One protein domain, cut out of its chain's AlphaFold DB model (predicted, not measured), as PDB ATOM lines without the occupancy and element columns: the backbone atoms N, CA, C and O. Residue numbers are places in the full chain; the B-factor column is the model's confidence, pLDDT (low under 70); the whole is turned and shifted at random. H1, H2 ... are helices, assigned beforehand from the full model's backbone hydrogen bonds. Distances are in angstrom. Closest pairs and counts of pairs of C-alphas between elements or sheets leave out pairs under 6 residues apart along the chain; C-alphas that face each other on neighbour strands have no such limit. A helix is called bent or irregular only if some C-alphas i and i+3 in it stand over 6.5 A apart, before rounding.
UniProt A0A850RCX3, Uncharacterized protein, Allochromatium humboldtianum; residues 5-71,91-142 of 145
ATOM      1  N   THR A   5     170.092 171.537  95.604       50.75
ATOM      2  CA  THR A   5     169.633 172.869  96.028       50.75
ATOM      3  C   THR A   5     170.706 173.955  96.245       50.75
ATOM      4  O   THR A   5     170.395 175.115  95.967       50.75
ATOM      5  N   PRO A   6     171.943 173.687  96.724       49.91
ATOM      6  CA  PRO A   6     172.935 174.756  96.905       49.91
ATOM      7  C   PRO A   6     173.597 175.193  95.585       49.91
ATOM      8  O   PRO A   6     173.901 176.373  95.411       49.91
ATOM      9  N   LEU A   7     173.760 174.272  94.626       54.03
ATOM     10  CA  LEU A   7     174.372 174.543  93.318       54.03
ATOM     11  C   LEU A   7     173.520 175.491  92.463       54.03
ATOM     12  O   LEU A   7     174.065 176.327  91.737       54.03
ATOM     13  N   ASP A   8     172.194 175.400  92.579       57.88
ATOM     14  CA  ASP A   8     171.275 176.285  91.861       57.88
ATOM     15  C   ASP A   8     171.299 177.717  92.405       57.88
ATOM     16  O   ASP A   8     171.276 178.669  91.623       57.88
ATOM     17  N   ALA A   9     171.422 177.896  93.724       57.84
ATOM     18  CA  ALA A   9     171.490 179.219  94.343       57.84
ATOM     19  C   ALA A   9     172.766 179.981  93.941       57.84
ATOM     20  O   ALA A   9     172.695 181.164  93.601       57.84
ATOM     21  N   ASP A  10     173.918 179.302  93.911       63.38
ATOM     22  CA  ASP A  10     175.185 179.909  93.493       63.38
ATOM     23  C   ASP A  10     175.229 180.199  91.985       63.38
ATOM     24  O   ASP A  10     175.734 181.249  91.572       63.38
ATOM     25  N   ARG A  11     174.637 179.333  91.150       66.38
ATOM     26  CA  ARG A  11     174.487 179.586  89.705       66.38
ATOM     27  C   ARG A  11     173.568 180.766  89.413       66.38
ATOM     28  O   ARG A  11     173.950 181.650  88.647       66.38
ATOM     29  N   LEU A  12     172.389 180.813  90.036       65.94
ATOM     30  CA  LEU A  12     171.449 181.932  89.907       65.94
ATOM     31  C   LEU A  12     172.093 183.240  90.370       65.94
ATOM     32  O   LEU A  12     171.992 184.262  89.698       65.94
ATOM     33  N   ARG A  13     172.845 183.202  91.472       66.69
ATOM     34  CA  ARG A  13     173.605 184.347  91.983       66.69
ATOM     35  C   ARG A  13     174.683 184.829  91.011       66.69
ATOM     36  O   ARG A  13     174.825 186.038  90.828       66.69
ATOM     37  N   GLY A  14     175.420 183.914  90.379       72.56
ATOM     38  CA  GLY A  14     176.374 184.248  89.319       72.56
ATOM     39  C   GLY A  14     175.692 184.906  88.117       72.56
ATOM     40  O   GLY A  14     176.180 185.918  87.615       72.56
ATOM     41  N   LEU A  15     174.528 184.387  87.717       76.12
ATOM     42  CA  LEU A  15     173.727 184.932  86.620       76.12
ATOM     43  C   LEU A  15     173.217 186.349  86.926       76.12
ATOM     44  O   LEU A  15     173.310 187.221  86.068       76.12
ATOM     45  N   TYR A  16     172.748 186.611  88.149       72.19
ATOM     46  CA  TYR A  16     172.321 187.952  88.571       72.19
ATOM     47  C   TYR A  16     173.470 188.955  88.603       72.19
ATOM     48  O   TYR A  16     173.303 190.101  88.195       72.19
ATOM     49  N   TRP A  17     174.647 188.527  89.058       78.88
ATOM     50  CA  TRP A  17     175.824 189.388  89.056       78.88
ATOM     51  C   TRP A  17     176.264 189.725  87.630       78.88
ATOM     52  O   TRP A  17     176.522 190.886  87.326       78.88
ATOM     53  N   LEU A  18     176.269 188.730  86.738       79.56
ATOM     54  CA  LEU A  18     176.546 188.938  85.321       79.56
ATOM     55  C   LEU A  18     175.515 189.877  84.675       79.56
ATOM     56  O   LEU A  18     175.900 190.760  83.915       79.56
ATOM     57  N   ALA A  19     174.231 189.726  85.011       78.56
ATOM     58  CA  ALA A  19     173.162 190.596  84.527       78.56
ATOM     59  C   ALA A  19     173.341 192.048  84.998       78.56
ATOM     60  O   ALA A  19     173.220 192.958  84.184       78.56
ATOM     61  N   GLN A  20     173.704 192.271  86.267       81.00
ATOM     62  CA  GLN A  20     173.963 193.613  86.801       81.00
ATOM     63  C   GLN A  20     175.179 194.266  86.143       81.00
ATOM     64  O   GLN A  20     175.134 195.432  85.763       81.00
ATOM     65  N   VAL A  21     176.274 193.515  85.988       83.38
ATOM     66  CA  VAL A  21     177.474 194.004  85.295       83.38
ATOM     67  C   VAL A  21     177.150 194.335  83.844       83.38
ATOM     68  O   VAL A  21     177.514 195.408  83.375       83.38
ATOM     69  N   GLY A  22     176.416 193.456  83.156       81.06
ATOM     70  CA  GLY A  22     175.933 193.699  81.802       81.06
ATOM     71  C   GLY A  22     175.073 194.960  81.711       81.06
ATOM     72  O   GLY A  22     175.333 195.797  80.852       81.06
ATOM     73  N   SER A  23     174.112 195.136  82.625       80.44
ATOM     74  CA  SER A  23     173.259 196.331  82.681       80.44
ATOM     75  C   SER A  23     174.084 197.598  82.875       80.44
ATOM     76  O   SER A  23     173.971 198.534  82.089       80.44
ATOM     77  N   VAL A  24     174.993 197.612  83.857       84.19
ATOM     78  CA  VAL A  24     175.846 198.776  84.127       84.19
ATOM     79  C   VAL A  24     176.724 199.114  82.927       84.19
ATOM     80  O   VAL A  24     176.815 200.285  82.566       84.19
ATOM     81  N   VAL A  25     177.319 198.117  82.265       85.75
ATOM     82  CA  VAL A  25     178.114 198.332  81.046       85.75
ATOM     83  C   VAL A  25     177.257 198.912  79.921       85.75
ATOM     84  O   VAL A  25     177.660 199.900  79.311       85.75
ATOM     85  N   ILE A  26     176.070 198.349  79.668       83.88
ATOM     86  CA  ILE A  26     175.154 198.828  78.622       83.88
ATOM     87  C   ILE A  26     174.696 200.256  78.921       83.88
ATOM     88  O   ILE A  26     174.825 201.126  78.068       83.88
ATOM     89  N   MET A  27     174.206 200.527  80.131       83.75
ATOM     90  CA  MET A  27     173.712 201.847  80.532       83.75
ATOM     91  C   MET A  27     174.819 202.902  80.532       83.75
ATOM     92  O   MET A  27     174.586 204.035  80.121       83.75
ATOM     93  N   THR A  28     176.040 202.538  80.929       83.12
ATOM     94  CA  THR A  28     177.201 203.434  80.837       83.12
ATOM     95  C   THR A  28     177.571 203.712  79.383       83.12
ATOM     96  O   THR A  28     177.832 204.859  79.031       83.12
ATOM     97  N   ALA A  29     177.576 202.689  78.522       83.31
ATOM     98  CA  ALA A  29     177.833 202.873  77.096       83.31
ATOM     99  C   ALA A  29     176.763 203.771  76.456       83.31
ATOM    100  O   ALA A  29     177.100 204.691  75.717       83.31
ATOM    101  N   LEU A  30     175.487 203.571  76.798       82.56
ATOM    102  CA  LEU A  30     174.407 204.463  76.382       82.56
ATOM    103  C   LEU A  30     174.646 205.887  76.884       82.56
ATOM    104  O   LEU A  30     174.558 206.814  76.095       82.56
ATOM    105  N   ALA A  31     175.022 206.084  78.146       83.62
ATOM    106  CA  ALA A  31     175.322 207.415  78.666       83.62
ATOM    107  C   ALA A  31     176.483 208.094  77.916       83.62
ATOM    108  O   ALA A  31     176.493 209.312  77.786       83.62
ATOM    109  N   TRP A  32     177.451 207.332  77.407       81.62
ATOM    110  CA  TRP A  32     178.596 207.895  76.692       81.62
ATOM    111  C   TRP A  32     178.300 208.226  75.231       81.62
ATOM    112  O   TRP A  32     178.707 209.274  74.747       81.62
ATOM    113  N   PHE A  33     177.612 207.326  74.529       79.88
ATOM    114  CA  PHE A  33     177.429 207.433  73.081       79.88
ATOM    115  C   PHE A  33     176.079 208.044  72.697       79.88
ATOM    116  O   PHE A  33     175.985 208.730  71.689       79.88
ATOM    117  N   LEU A  34     175.020 207.838  73.483       73.69
ATOM    118  CA  LEU A  34     173.668 208.280  73.126       73.69
ATOM    119  C   LEU A  34     173.490 209.814  73.101       73.69
ATOM    120  O   LEU A  34     172.822 210.285  72.180       73.69
ATOM    121  N   PRO A  35     174.080 210.610  74.019       67.75
ATOM    122  CA  PRO A  35     173.959 212.072  73.984       67.75
ATOM    123  C   PRO A  35     174.615 212.718  72.761       67.75
ATOM    124  O   PRO A  35     174.184 213.776  72.331       67.75
ATOM    125  N   GLU A  36     175.636 212.096  72.166       61.22
ATOM    126  CA  GLU A  36     176.233 212.599  70.920       61.22
ATOM    127  C   GLU A  36     175.339 212.316  69.700       61.22
ATOM    128  O   GLU A  36     175.381 213.050  68.713       61.22
ATOM    129  N   LEU A  37     174.504 211.267  69.760       56.97
ATOM    130  CA  LEU A  37     173.566 210.907  68.690       56.97
ATOM    131  C   LEU A  37     172.265 211.717  68.724       56.97
ATOM    132  O   LEU A  37     171.593 211.840  67.698       56.97
ATOM    133  N   ILE A  38     171.883 212.235  69.889       59.78
ATOM    134  CA  ILE A  38     170.655 212.999  70.085       59.78
ATOM    135  C   ILE A  38     171.089 214.419  70.439       59.78
ATOM    136  O   ILE A  38     171.618 214.640  71.517       59.78
ATOM    137  N   ALA A  39     170.879 215.388  69.548       56.69
ATOM    138  CA  ALA A  39     171.087 216.797  69.874       56.69
ATOM    139  C   ALA A  39     170.069 217.207  70.954       56.69
ATOM    140  O   ALA A  39     168.929 217.547  70.646       56.69
ATOM    141  N   ILE A  40     170.449 217.062  72.222       59.09
ATOM    142  CA  ILE A  40     169.609 217.363  73.378       59.09
ATOM    143  C   ILE A  40     169.883 218.813  73.773       59.09
ATOM    144  O   ILE A  40     171.025 219.175  74.048       59.09
ATOM    145  N   ASP A  41     168.832 219.634  73.802       58.66
ATOM    146  CA  ASP A  41     168.885 220.942  74.451       58.66
ATOM    147  C   ASP A  41     169.173 220.731  75.940       58.66
ATOM    148  O   ASP A  41     168.422 220.044  76.639       58.66
ATOM    149  N   ASP A  42     170.270 221.309  76.428       58.34
ATOM    150  CA  ASP A  42     170.647 221.225  77.834       58.34
ATOM    151  C   ASP A  42     169.492 221.739  78.714       58.34
ATOM    152  O   ASP A  42     169.072 222.895  78.609       58.34
ATOM    153  N   LEU A  43     168.995 220.896  79.630       59.66
ATOM    154  CA  LEU A  43     168.145 221.317  80.747       59.66
ATOM    155  C   LEU A  43     169.016 221.407  82.014       59.66
ATOM    156  O   LEU A  43     169.015 220.498  82.857       59.66
ATOM    157  N   PRO A  44     169.759 222.516  82.206       58.53
ATOM    158  CA  PRO A  44     170.828 222.608  83.197       58.53
ATOM    159  C   PRO A  44     170.362 222.562  84.661       58.53
ATOM    160  O   PRO A  44     171.196 222.565  85.558       58.53
ATOM    161  N   GLN A  45     169.057 222.520  84.944       63.72
ATOM    162  CA  GLN A  45     168.540 222.575  86.318       63.72
ATOM    163  C   GLN A  45     167.973 221.249  86.849       63.72
ATOM    164  O   GLN A  45     167.878 221.087  88.064       63.72
ATOM    165  N   ILE A  46     167.619 220.285  85.990       68.44
ATOM    166  CA  ILE A  46     166.906 219.063  86.428       68.44
ATOM    167  C   ILE A  46     167.867 217.901  86.723       68.44
ATOM    168  O   ILE A  46     167.592 217.063  87.585       68.44
ATOM    169  N   HIS A  47     169.036 217.874  86.082       68.56
ATOM    170  CA  HIS A  47     169.982 216.771  86.232       68.56
ATOM    171  C   HIS A  47     170.601 216.681  87.641       68.56
ATOM    172  O   HIS A  47     170.817 215.581  88.145       68.56
ATOM    173  N   VAL A  48     170.837 217.813  88.321       74.50
ATOM    174  CA  VAL A  48     171.404 217.836  89.685       74.50
ATOM    175  C   VAL A  48     170.465 217.173  90.709       74.50
ATOM    176  O   VAL A  48     170.922 216.271  91.416       74.50
ATOM    177  N   PRO A  49     169.160 217.517  90.778       76.69
ATOM    178  CA  PRO A  49     168.191 216.776  91.586       76.69
ATOM    179  C   PRO A  49     168.169 215.268  91.312       76.69
ATOM    180  O   PRO A  49     168.065 214.484  92.255       76.69
ATOM    181  N   LEU A  50     168.302 214.851  90.046       75.81
ATOM    182  CA  LEU A  50     168.335 213.433  89.670       75.81
ATOM    183  C   LEU A  50     169.561 212.711  90.241       75.81
ATOM    184  O   LEU A  50     169.433 211.615  90.787       75.81
ATOM    185  N   LEU A  51     170.737 213.335  90.155       75.50
ATOM    186  CA  LEU A  51     171.969 212.790  90.729       75.50
ATOM    187  C   LEU A  51     171.873 212.682  92.254       75.50
ATOM    188  O   LEU A  51     172.256 211.660  92.820       75.50
ATOM    189  N   ILE A  52     171.306 213.696  92.918       78.81
ATOM    190  CA  ILE A  52     171.057 213.670  94.367       78.81
ATOM    191  C   ILE A  52     170.095 212.531  94.721       78.81
ATOM    192  O   ILE A  52     170.371 211.768  95.645       78.81
ATOM    193  N   ALA A  53     169.000 212.368  93.972       76.88
ATOM    194  CA  ALA A  53     168.056 211.273  94.173       76.88
ATOM    195  C   ALA A  53     168.731 209.902  94.003       76.88
ATOM    196  O   ALA A  53     168.526 209.016  94.832       76.88
ATOM    197  N   GLY A  54     169.592 209.747  92.991       73.81
ATOM    198  CA  GLY A  54     170.388 208.536  92.786       73.81
ATOM    199  C   GLY A  54     171.321 208.243  93.956       73.81
ATOM    200  O   GLY A  54     171.402 207.104  94.413       73.81
ATOM    201  N   LEU A  55     171.963 209.275  94.504       78.62
ATOM    202  CA  LEU A  55     172.884 209.142  95.630       78.62
ATOM    203  C   LEU A  55     172.156 208.804  96.943       78.62
ATOM    204  O   LEU A  55     172.617 207.958  97.707       78.62
ATOM    205  N   VAL A  56     170.987 209.408  97.183       80.12
ATOM    206  CA  VAL A  56     170.122 209.136  98.347       80.12
ATOM    207  C   VAL A  56     169.437 207.768  98.245       80.12
ATOM    208  O   VAL A  56     169.174 207.133  99.269       80.12
ATOM    209  N   ALA A  57     169.192 207.262  97.034       76.12
ATOM    210  CA  ALA A  57     168.634 205.928  96.840       76.12
ATOM    211  C   ALA A  57     169.574 204.828  97.364       76.12
ATOM    212  O   ALA A  57     169.095 203.841  97.912       76.12
ATOM    213  N   ILE A  58     170.898 205.007  97.280       72.69
ATOM    214  CA  ILE A  58     171.903 204.017  97.713       72.69
ATOM    215  C   ILE A  58     171.695 203.557  99.174       72.69
ATOM    216  O   ILE A  58     171.490 202.357  99.391       72.69
ATOM    217  N   PRO A  59     171.703 204.437 100.200       74.19
ATOM    218  CA  PRO A  59     171.472 204.013 101.582       74.19
ATOM    219  C   PRO A  59     170.068 203.436 101.801       74.19
ATOM    220  O   PRO A  59     169.913 202.499 102.584       74.19
ATOM    221  N   LEU A  60     169.048 203.933 101.091       77.38
ATOM    222  CA  LEU A  60     167.686 203.403 101.178       77.38
ATOM    223  C   LEU A  60     167.615 201.954 100.668       77.38
ATOM    224  O   LEU A  60     167.052 201.085 101.335       77.38
ATOM    225  N   ILE A  61     168.247 201.675  99.526       76.38
ATOM    226  CA  ILE A  61     168.346 200.338  98.935       76.38
ATOM    227  C   ILE A  61     169.084 199.391  99.883       76.38
ATOM    228  O   ILE A  61     168.629 198.266 100.085       76.38
ATOM    229  N   LEU A  62     170.166 199.834 100.535       71.88
ATOM    230  CA  LEU A  62     170.856 199.032 101.554       71.88
ATOM    231  C   LEU A  62     169.940 198.663 102.726       71.88
ATOM    232  O   LEU A  62     169.958 197.522 103.181       71.88
ATOM    233  N   ILE A  63     169.130 199.602 103.220       75.31
ATOM    234  CA  ILE A  63     168.194 199.336 104.322       75.31
ATOM    235  C   ILE A  63     167.143 198.308 103.890       75.31
ATOM    236  O   ILE A  63     166.894 197.344 104.614       75.31
ATOM    237  N   VAL A  64     166.548 198.484 102.709       74.38
ATOM    238  CA  VAL A  64     165.497 197.595 102.194       74.38
ATOM    239  C   VAL A  64     166.048 196.199 101.904       74.38
ATOM    240  O   VAL A  64     165.476 195.210 102.354       74.38
ATOM    241  N   THR A  65     167.194 196.097 101.232       69.62
ATOM    242  CA  THR A  65     167.838 194.806 100.934       69.62
ATOM    243  C   THR A  65     168.267 194.068 102.202       69.62
ATOM    244  O   THR A  65     168.051 192.862 102.300       69.62
ATOM    245  N   ARG A  66     168.762 194.776 103.229       68.69
ATOM    246  CA  ARG A  66     169.038 194.186 104.552       68.69
ATOM    247  C   ARG A  66     167.785 193.685 105.269       68.69
ATOM    248  O   ARG A  66     167.872 192.712 106.004       68.69
ATOM    249  N   ARG A  67     166.635 194.340 105.088       69.50
ATOM    250  CA  ARG A  67     165.348 193.889 105.653       69.50
ATOM    251  C   ARG A  67     164.756 192.704 104.885       69.50
ATOM    252  O   ARG A  67     164.048 191.903 105.487       69.50
ATOM    253  N   LEU A  68     165.028 192.616 103.583       62.62
ATOM    254  CA  LEU A  68     164.583 191.529 102.704       62.62
ATOM    255  C   LEU A  68     165.421 190.260 102.860       62.62
ATOM    256  O   LEU A  68     164.889 189.168 102.674       62.62
ATOM    257  N   ALA A  69     166.706 190.388 103.202       57.81
ATOM    258  CA  ALA A  69     167.509 189.254 103.626       57.81
ATOM    259  C   ALA A  69     166.891 188.706 104.925       57.81
ATOM    260  O   ALA A  69     166.885 189.420 105.932       57.81
ATOM    261  N   PRO A  70     166.319 187.483 104.928       51.16
ATOM    262  CA  PRO A  70     165.797 186.902 106.151       51.16
ATOM    263  C   PRO A  70     166.955 186.857 107.135       51.16
ATOM    264  O   PRO A  70     167.966 186.216 106.858       51.16
ATOM    265  N   GLY A  71     166.826 187.611 108.231       44.34
ATOM    266  CA  GLY A  71     167.887 187.744 109.210       44.34
ATOM    267  C   GLY A  71     168.399 186.361 109.580       44.34
ATOM    268  O   GLY A  71     167.659 185.567 110.166       44.34
ATOM    269  N   SER A  91     163.642 177.482 101.372       45.25
ATOM    270  CA  SER A  91     163.731 177.968 100.007       45.25
ATOM    271  C   SER A  91     163.577 179.483 100.071       45.25
ATOM    272  O   SER A  91     162.488 180.024 100.260       45.25
ATOM    273  N   VAL A  92     164.700 180.195 100.007       55.12
ATOM    274  CA  VAL A  92     164.673 181.635  99.802       55.12
ATOM    275  C   VAL A  92     164.089 181.804  98.405       55.12
ATOM    276  O   VAL A  92     164.735 181.475  97.414       55.12
ATOM    277  N   GLY A  93     162.814 182.191  98.334       58.44
ATOM    278  CA  GLY A  93     162.122 182.353  97.062       58.44
ATOM    279  C   GLY A  93     162.880 183.319  96.148       58.44
ATOM    280  O   GLY A  93     163.584 184.213  96.614       58.44
ATOM    281  N   LEU A  94     162.713 183.172  94.836       63.75
ATOM    282  CA  LEU A  94     163.308 184.071  93.836       63.75
ATOM    283  C   LEU A  94     162.892 185.547  94.023       63.75
ATOM    284  O   LEU A  94     163.621 186.450  93.621       63.75
ATOM    285  N   GLY A  95     161.745 185.804  94.665       65.69
ATOM    286  CA  GLY A  95     161.162 187.139  94.849       65.69
ATOM    287  C   GLY A  95     162.110 188.171  95.484       65.69
ATOM    288  O   GLY A  95     162.417 189.164  94.830       65.69
ATOM    289  N   PRO A  96     162.615 187.961  96.715       68.44
ATOM    290  CA  PRO A  96     163.568 188.869  97.358       68.44
ATOM    291  C   PRO A  96     164.819 189.194  96.526       68.44
ATOM    292  O   PRO A  96     165.277 190.335  96.549       68.44
ATOM    293  N   TYR A  97     165.346 188.227  95.767       67.12
ATOM    294  CA  TYR A  97     166.508 188.440  94.898       67.12
ATOM    295  C   TYR A  97     166.183 189.339  93.704       67.12
ATOM    296  O   TYR A  97     166.952 190.250  93.407       67.12
ATOM    297  N   LEU A  98     165.027 189.136  93.063       70.31
ATOM    298  CA  LEU A  98     164.557 190.007  91.984       70.31
ATOM    299  C   LEU A  98     164.300 191.434  92.484       70.31
ATOM    300  O   LEU A  98     164.673 192.389  91.811       70.31
ATOM    301  N   ILE A  99     163.730 191.591  93.684       74.88
ATOM    302  CA  ILE A  99     163.519 192.911  94.296       74.88
ATOM    303  C   ILE A  99     164.863 193.600  94.556       74.88
ATOM    304  O   ILE A  99     165.025 194.769  94.216       74.88
ATOM    305  N   ALA A 100     165.844 192.888  95.118       74.75
ATOM    306  CA  ALA A 100     167.175 193.442  95.353       74.75
ATOM    307  C   ALA A 100     167.868 193.860  94.045       74.75
ATOM    308  O   ALA A 100     168.472 194.931  94.005       74.75
ATOM    309  N   LEU A 101     167.739 193.058  92.983       75.06
ATOM    310  CA  LEU A 101     168.283 193.368  91.660       75.06
ATOM    311  C   LEU A 101     167.658 194.648  91.087       75.06
ATOM    312  O   LEU A 101     168.374 195.582  90.748       75.06
ATOM    313  N   VAL A 102     166.323 194.731  91.068       80.12
ATOM    314  CA  VAL A 102     165.597 195.916  90.577       80.12
ATOM    315  C   VAL A 102     165.970 197.168  91.369       80.12
ATOM    316  O   VAL A 102     166.152 198.235  90.794       80.12
ATOM    317  N   LEU A 103     166.129 197.049  92.688       81.50
ATOM    318  CA  LEU A 103     166.575 198.162  93.517       81.50
ATOM    319  C   LEU A 103     168.006 198.598  93.170       81.50
ATOM    320  O   LEU A 103     168.270 199.796  93.116       81.50
ATOM    321  N   CYS A 104     168.915 197.659  92.895       83.00
ATOM    322  CA  CYS A 104     170.290 197.978  92.499       83.00
ATOM    323  C   CYS A 104     170.375 198.673  91.132       83.00
ATOM    324  O   CYS A 104     171.348 199.383  90.899       83.00
ATOM    325  N   GLU A 105     169.379 198.541  90.255       81.56
ATOM    326  CA  GLU A 105     169.326 199.256  88.970       81.56
ATOM    327  C   GLU A 105     168.997 200.752  89.117       81.56
ATOM    328  O   GLU A 105     169.369 201.562  88.267       81.56
ATOM    329  N   ILE A 106     168.339 201.164  90.206       83.19
ATOM    330  CA  ILE A 106     167.854 202.545  90.375       83.19
ATOM    331  C   ILE A 106     168.970 203.598  90.216       83.19
ATOM    332  O   ILE A 106     168.762 204.554  89.466       83.19
ATOM    333  N   PRO A 107     170.158 203.466  90.846       83.88
ATOM    334  CA  PRO A 107     171.222 204.456  90.700       83.88
ATOM    335  C   PRO A 107     171.706 204.610  89.255       83.88
ATOM    336  O   PRO A 107     171.868 205.736  88.794       83.88
ATOM    337  N   ILE A 108     171.909 203.509  88.521       83.25
ATOM    338  CA  ILE A 108     172.430 203.567  87.148       83.25
ATOM    339  C   ILE A 108     171.384 204.111  86.167       83.25
ATOM    340  O   ILE A 108     171.730 204.908  85.297       83.25
ATOM    341  N   VAL A 109     170.102 203.787  86.360       85.31
ATOM    342  CA  VAL A 109     168.998 204.371  85.578       85.31
ATOM    343  C   VAL A 109     168.903 205.880  85.810       85.31
ATOM    344  O   VAL A 109     168.774 206.643  84.853       85.31
ATOM    345  N   LEU A 110     169.020 206.332  87.062       84.19
ATOM    346  CA  LEU A 110     169.038 207.761  87.384       84.19
ATOM    347  C   LEU A 110     170.291 208.459  86.840       84.19
ATOM    348  O   LEU A 110     170.200 209.595  86.381       84.19
ATOM    349  N   GLY A 111     171.439 207.778  86.833       82.06
ATOM    350  CA  GLY A 111     172.666 208.274  86.213       82.06
ATOM    351  C   GLY A 111     172.523 208.463  84.707       82.06
ATOM    352  O   GLY A 111     172.849 209.532  84.198       82.06
ATOM    353  N   LEU A 112     171.967 207.474  84.001       82.62
ATOM    354  CA  LEU A 112     171.675 207.590  82.573       82.62
ATOM    355  C   LEU A 112     170.678 208.723  82.297       82.62
ATOM    356  O   LEU A 112     170.915 209.544  81.417       82.62
ATOM    357  N   ALA A 113     169.591 208.808  83.066       84.00
ATOM    358  CA  ALA A 113     168.597 209.864  82.900       84.00
ATOM    359  C   ALA A 113     169.186 211.265  83.144       84.00
ATOM    360  O   ALA A 113     168.856 212.192  82.412       84.00
ATOM    361  N   ALA A 114     170.094 211.419  84.113       81.12
ATOM    362  CA  ALA A 114     170.800 212.679  84.332       81.12
ATOM    363  C   ALA A 114     171.677 213.055  83.128       81.12
ATOM    364  O   ALA A 114     171.684 214.212  82.712       81.12
ATOM    365  N   VAL A 115     172.385 212.086  82.543       82.19
ATOM    366  CA  VAL A 115     173.226 212.305  81.356       82.19
ATOM    367  C   VAL A 115     172.388 212.693  80.138       82.19
ATOM    368  O   VAL A 115     172.726 213.645  79.442       82.19
ATOM    369  N   LEU A 116     171.228 212.059  79.948       81.62
ATOM    370  CA  LEU A 116     170.247 212.454  78.932       81.62
ATOM    371  C   LEU A 116     169.624 213.840  79.170       81.62
ATOM    372  O   LEU A 116     168.937 214.347  78.296       81.62
ATOM    373  N   MET A 117     169.832 214.457  80.333       78.94
ATOM    374  CA  MET A 117     169.411 215.832  80.632       78.94
ATOM    375  C   MET A 117     170.574 216.840  80.568       78.94
ATOM    376  O   MET A 117     170.414 217.977  81.016       78.94
ATOM    377  N   GLY A 118     171.740 216.431  80.053       73.25
ATOM    378  CA  GLY A 118     172.930 217.279  79.905       73.25
ATOM    379  C   GLY A 118     173.997 217.098  80.994       73.25
ATOM    380  O   GLY A 118     174.948 217.875  81.073       73.25
ATOM    381  N   ALA A 119     173.881 216.091  81.870       76.12
ATOM    382  CA  ALA A 119     174.937 215.804  82.845       76.12
ATOM    383  C   ALA A 119     176.153 215.119  82.198       76.12
ATOM    384  O   ALA A 119     176.042 214.404  81.205       76.12
ATOM    385  N   ARG A 120     177.328 215.270  82.821       80.69
ATOM    386  CA  ARG A 120     178.560 214.619  82.351       80.69
ATOM    387  C   ARG A 120     178.433 213.088  82.441       80.69
ATOM    388  O   ARG A 120     177.993 212.582  83.477       80.69
ATOM    389  N   PRO A 121     178.905 212.333  81.435       80.38
ATOM    390  CA  PRO A 121     178.813 210.868  81.419       80.38
ATOM    391  C   PRO A 121     179.595 210.194  82.565       80.38
ATOM    392  O   PRO A 121     179.251 209.097  83.002       80.38
ATOM    393  N   GLU A 122     180.581 210.890  83.138       84.56
ATOM    394  CA  GLU A 122     181.311 210.499  84.356       84.56
ATOM    395  C   GLU A 122     180.377 210.182  85.543       84.56
ATOM    396  O   GLU A 122     180.682 209.320  86.370       84.56
ATOM    397  N   TYR A 123     179.213 210.833  85.629       80.25
ATOM    398  CA  TYR A 123     178.256 210.593  86.710       80.25
ATOM    399  C   TYR A 123     177.522 209.254  86.568       80.25
ATOM    400  O   TYR A 123     177.238 208.604  87.578       80.25
ATOM    401  N   ALA A 124     177.268 208.799  85.335       80.81
ATOM    402  CA  ALA A 124     176.707 207.474  85.085       80.81
ATOM    403  C   ALA A 124     177.691 206.368  85.500       80.81
ATOM    404  O   ALA A 124     177.269 205.384  86.102       80.81
ATOM    405  N   LEU A 125     179.002 206.568  85.298       82.31
ATOM    406  CA  LEU A 125     180.035 205.667  85.828       82.31
ATOM    407  C   LEU A 125     180.001 205.592  87.357       82.31
ATOM    408  O   LEU A 125     180.018 204.498  87.921       82.31
ATOM    409  N   GLY A 126     179.939 206.744  88.033       82.75
ATOM    410  CA  GLY A 126     179.903 206.801  89.497       82.75
ATOM    411  C   GLY A 126     178.690 206.072  90.083       82.75
ATOM    412  O   GLY A 126     178.825 205.265  91.005       82.75
ATOM    413  N   LEU A 127     177.506 206.297  89.510       82.25
ATOM    414  CA  LEU A 127     176.274 205.639  89.948       82.25
ATOM    415  C   LEU A 127     176.204 204.162  89.526       82.25
ATOM    416  O   LEU A 127     175.666 203.341  90.271       82.25
ATOM    417  N   GLY A 128     176.809 203.793  88.396       81.19
ATOM    418  CA  GLY A 128     176.993 202.403  87.977       81.19
ATOM    419  C   GLY A 128     177.909 201.622  88.916       81.19
ATOM    420  O   GLY A 128     177.574 200.516  89.341       81.19
ATOM    421  N   ALA A 129     179.024 202.220  89.335       83.75
ATOM    422  CA  ALA A 129     179.905 201.636  90.342       83.75
ATOM    423  C   ALA A 129     179.191 201.475  91.694       83.75
ATOM    424  O   ALA A 129     179.324 200.436  92.344       83.75
ATOM    425  N   ALA A 130     178.380 202.459  92.097       82.69
ATOM    426  CA  ALA A 130     177.568 202.364  93.308       82.69
ATOM    427  C   ALA A 130     176.525 201.237  93.225       82.69
ATOM    428  O   ALA A 130     176.382 200.469  94.173       82.69
ATOM    429  N   SER A 131     175.850 201.090  92.083       80.94
ATOM    430  CA  SER A 131     174.922 199.991  91.793       80.94
ATOM    431  C   SER A 131     175.588 198.611  91.944       80.94
ATOM    432  O   SER A 131     175.068 197.735  92.642       80.94
ATOM    433  N   LEU A 132     176.797 198.434  91.397       82.38
ATOM    434  CA  LEU A 132     177.580 197.205  91.580       82.38
ATOM    435  C   LEU A 132     177.993 196.990  93.041       82.38
ATOM    436  O   LEU A 132     177.926 195.867  93.547       82.38
ATOM    437  N   GLY A 133     178.387 198.059  93.737       79.69
ATOM    438  CA  GLY A 133     178.726 198.028  95.159       79.69
ATOM    439  C   GLY A 133     177.546 197.629  96.052       79.69
ATOM    440  O   GLY A 133     177.732 196.895  97.027       79.69
ATOM    441  N   LEU A 134     176.324 198.044  95.701       77.31
ATOM    442  CA  LEU A 134     175.092 197.638  96.382       77.31
ATOM    443  C   LEU A 134     174.848 196.139  96.238       77.31
ATOM    444  O   LEU A 134     174.633 195.455  97.242       77.31
ATOM    445  N   LEU A 135     174.956 195.610  95.017       76.88
ATOM    446  CA  LEU A 135     174.785 194.180  94.780       76.88
ATOM    447  C   LEU A 135     175.891 193.359  95.461       76.88
ATOM    448  O   LEU A 135     175.620 192.302  96.028       76.88
ATOM    449  N   TRP A 136     177.131 193.857  95.471       78.00
ATOM    450  CA  TRP A 136     178.236 193.238  96.208       78.00
ATOM    451  C   TRP A 136     177.986 193.219  97.722       78.00
ATOM    452  O   TRP A 136     178.204 192.206  98.385       78.00
ATOM    453  N   SER A 137     177.464 194.312  98.275       70.31
ATOM    454  CA  SER A 137     177.119 194.407  99.699       70.31
ATOM    455  C   SER A 137     175.954 193.482 100.063       70.31
ATOM    456  O   SER A 137     175.977 192.839 101.112       70.31
ATOM    457  N   ALA A 138     174.970 193.340  99.171       65.81
ATOM    458  CA  ALA A 138     173.907 192.347  99.297       65.81
ATOM    459  C   ALA A 138     174.438 190.903  99.157       65.81
ATOM    460  O   ALA A 138     173.915 189.981  99.785       65.81
ATOM    461  N   ARG A 139     175.513 190.691  98.384       60.91
ATOM    462  CA  ARG A 139     176.201 189.396  98.248       60.91
ATOM    463  C   ARG A 139     176.972 188.993  99.505       60.91
ATOM    464  O   ARG A 139     177.004 187.798  99.787       60.91
ATOM    465  N   ALA A 140     177.568 189.940 100.233       50.91
ATOM    466  CA  ALA A 140     178.364 189.687 101.443       50.91
ATOM    467  C   ALA A 140     177.522 189.346 102.692       50.91
ATOM    468  O   ALA A 140     178.043 188.803 103.664       50.91
ATOM    469  N   ALA A 141     176.213 189.605 102.654       45.31
ATOM    470  CA  ALA A 141     175.296 189.372 103.769       45.31
ATOM    471  C   ALA A 141     175.048 187.904 104.225       45.31
ATOM    472  O   ALA A 141     174.433 187.762 105.277       45.31
ATOM    473  N   PRO A 142     175.490 186.814 103.553       42.19
ATOM    474  CA  PRO A 142     175.383 185.457 104.100       42.19
ATOM    475  C   PRO A 142     176.679 184.891 104.708       42.19
ATOM    476  O   PRO A 142     176.681 183.723 105.080       42.19
TER     477      PRO A 142
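This is residues 5 to 71 and 91 to 142 of the 145 residues of an uncharacterized protein of Allochromatium humboldtianum (UniProt A0A850RCX3). The model is a rod-shaped, up-and-down bundle of four helices, each running against the one before it in the chain; H1, the longest, and H2 are apart on opposite sides, and the bent H3 and H4 lie between them side by side. The link from H1 to H2 passes round one end of the rod. The printed part has 119 residues with four named helices, in the order H1, H2, H3, H4, and no named strand; its class is all helix. The whole is compact, with a radius of gyration of the C-alphas of 15.7 A, and spans 52 by 24 by 19 A.

H1 is residues 5 to 37, 47.0 A from C-alpha 5 at (169.633, 172.869, 96.028) to C-alpha 37 at (173.566, 210.907, 68.690). It has a kink of 29 degrees near residue 31 and is only just irregular: C-alphas 32 and 35 are 6.8 A apart. H2, residues 47 to 68, is 30.6 A long, with a kink of 30 degrees near residue 59; it is neither bent nor irregular, but only just, with C-alphas 56 and 59 6.2 A apart. H3, residues 94 to 115, was assigned as one helix by its hydrogen bonds but is bent, with C-alphas 104 and 107 6.8 A apart. Its arms are H3a, residues 94 to 104, and H3b, residues 107 to 115, at a shallow tilt of 33 degrees, only just short of steep. H4, residues 122 to 140, is 27.1 A long and ends at C-alpha 140, (178.364, 189.687, 101.443).

H1 touches H4 with residues 17 to 31 alone, opposite ways at a shallow tilt of 6 degrees; the closest C-alphas, of Val 24 and Gly 128, are 5.4 A apart. With residues 24 to 35 alone H1 touches H3b, the same way at 8 degrees, closest at Ala 31 and Leu 112, C-alphas 5.3 A apart. H1 and H3a are close but not clearly touching. H3b and H4 form a helical hairpin, closest at the C-alphas of Gly 111 and Ala 124, 4.3 A apart. H2 touches H3b, closest at the C-alphas of His 47 and Ala 114, 4.6 A apart, and H4, closest at those of Thr 65 and Ala 138, 6.7 A apart. In H3a, H3b and H4 every O i to N i+4 pair is within hydrogen-bond range; in H1 it is 25 of 29 and in H2 15 of 18.

The C-alphas farthest apart, of Thr 5 and Asp 41, are 52.7 A apart. Residues 72 to 90 are not printed, and C-alphas 71 and 91 are 14.1 A apart across this cut. The links H1 to H2 and H3 to H4 are short. The mean pLDDT of the printed part is 72.5; residues 5 to 13, 35 to 47, 65 to 71, 91 to 97 and 138 to 142 are under 70.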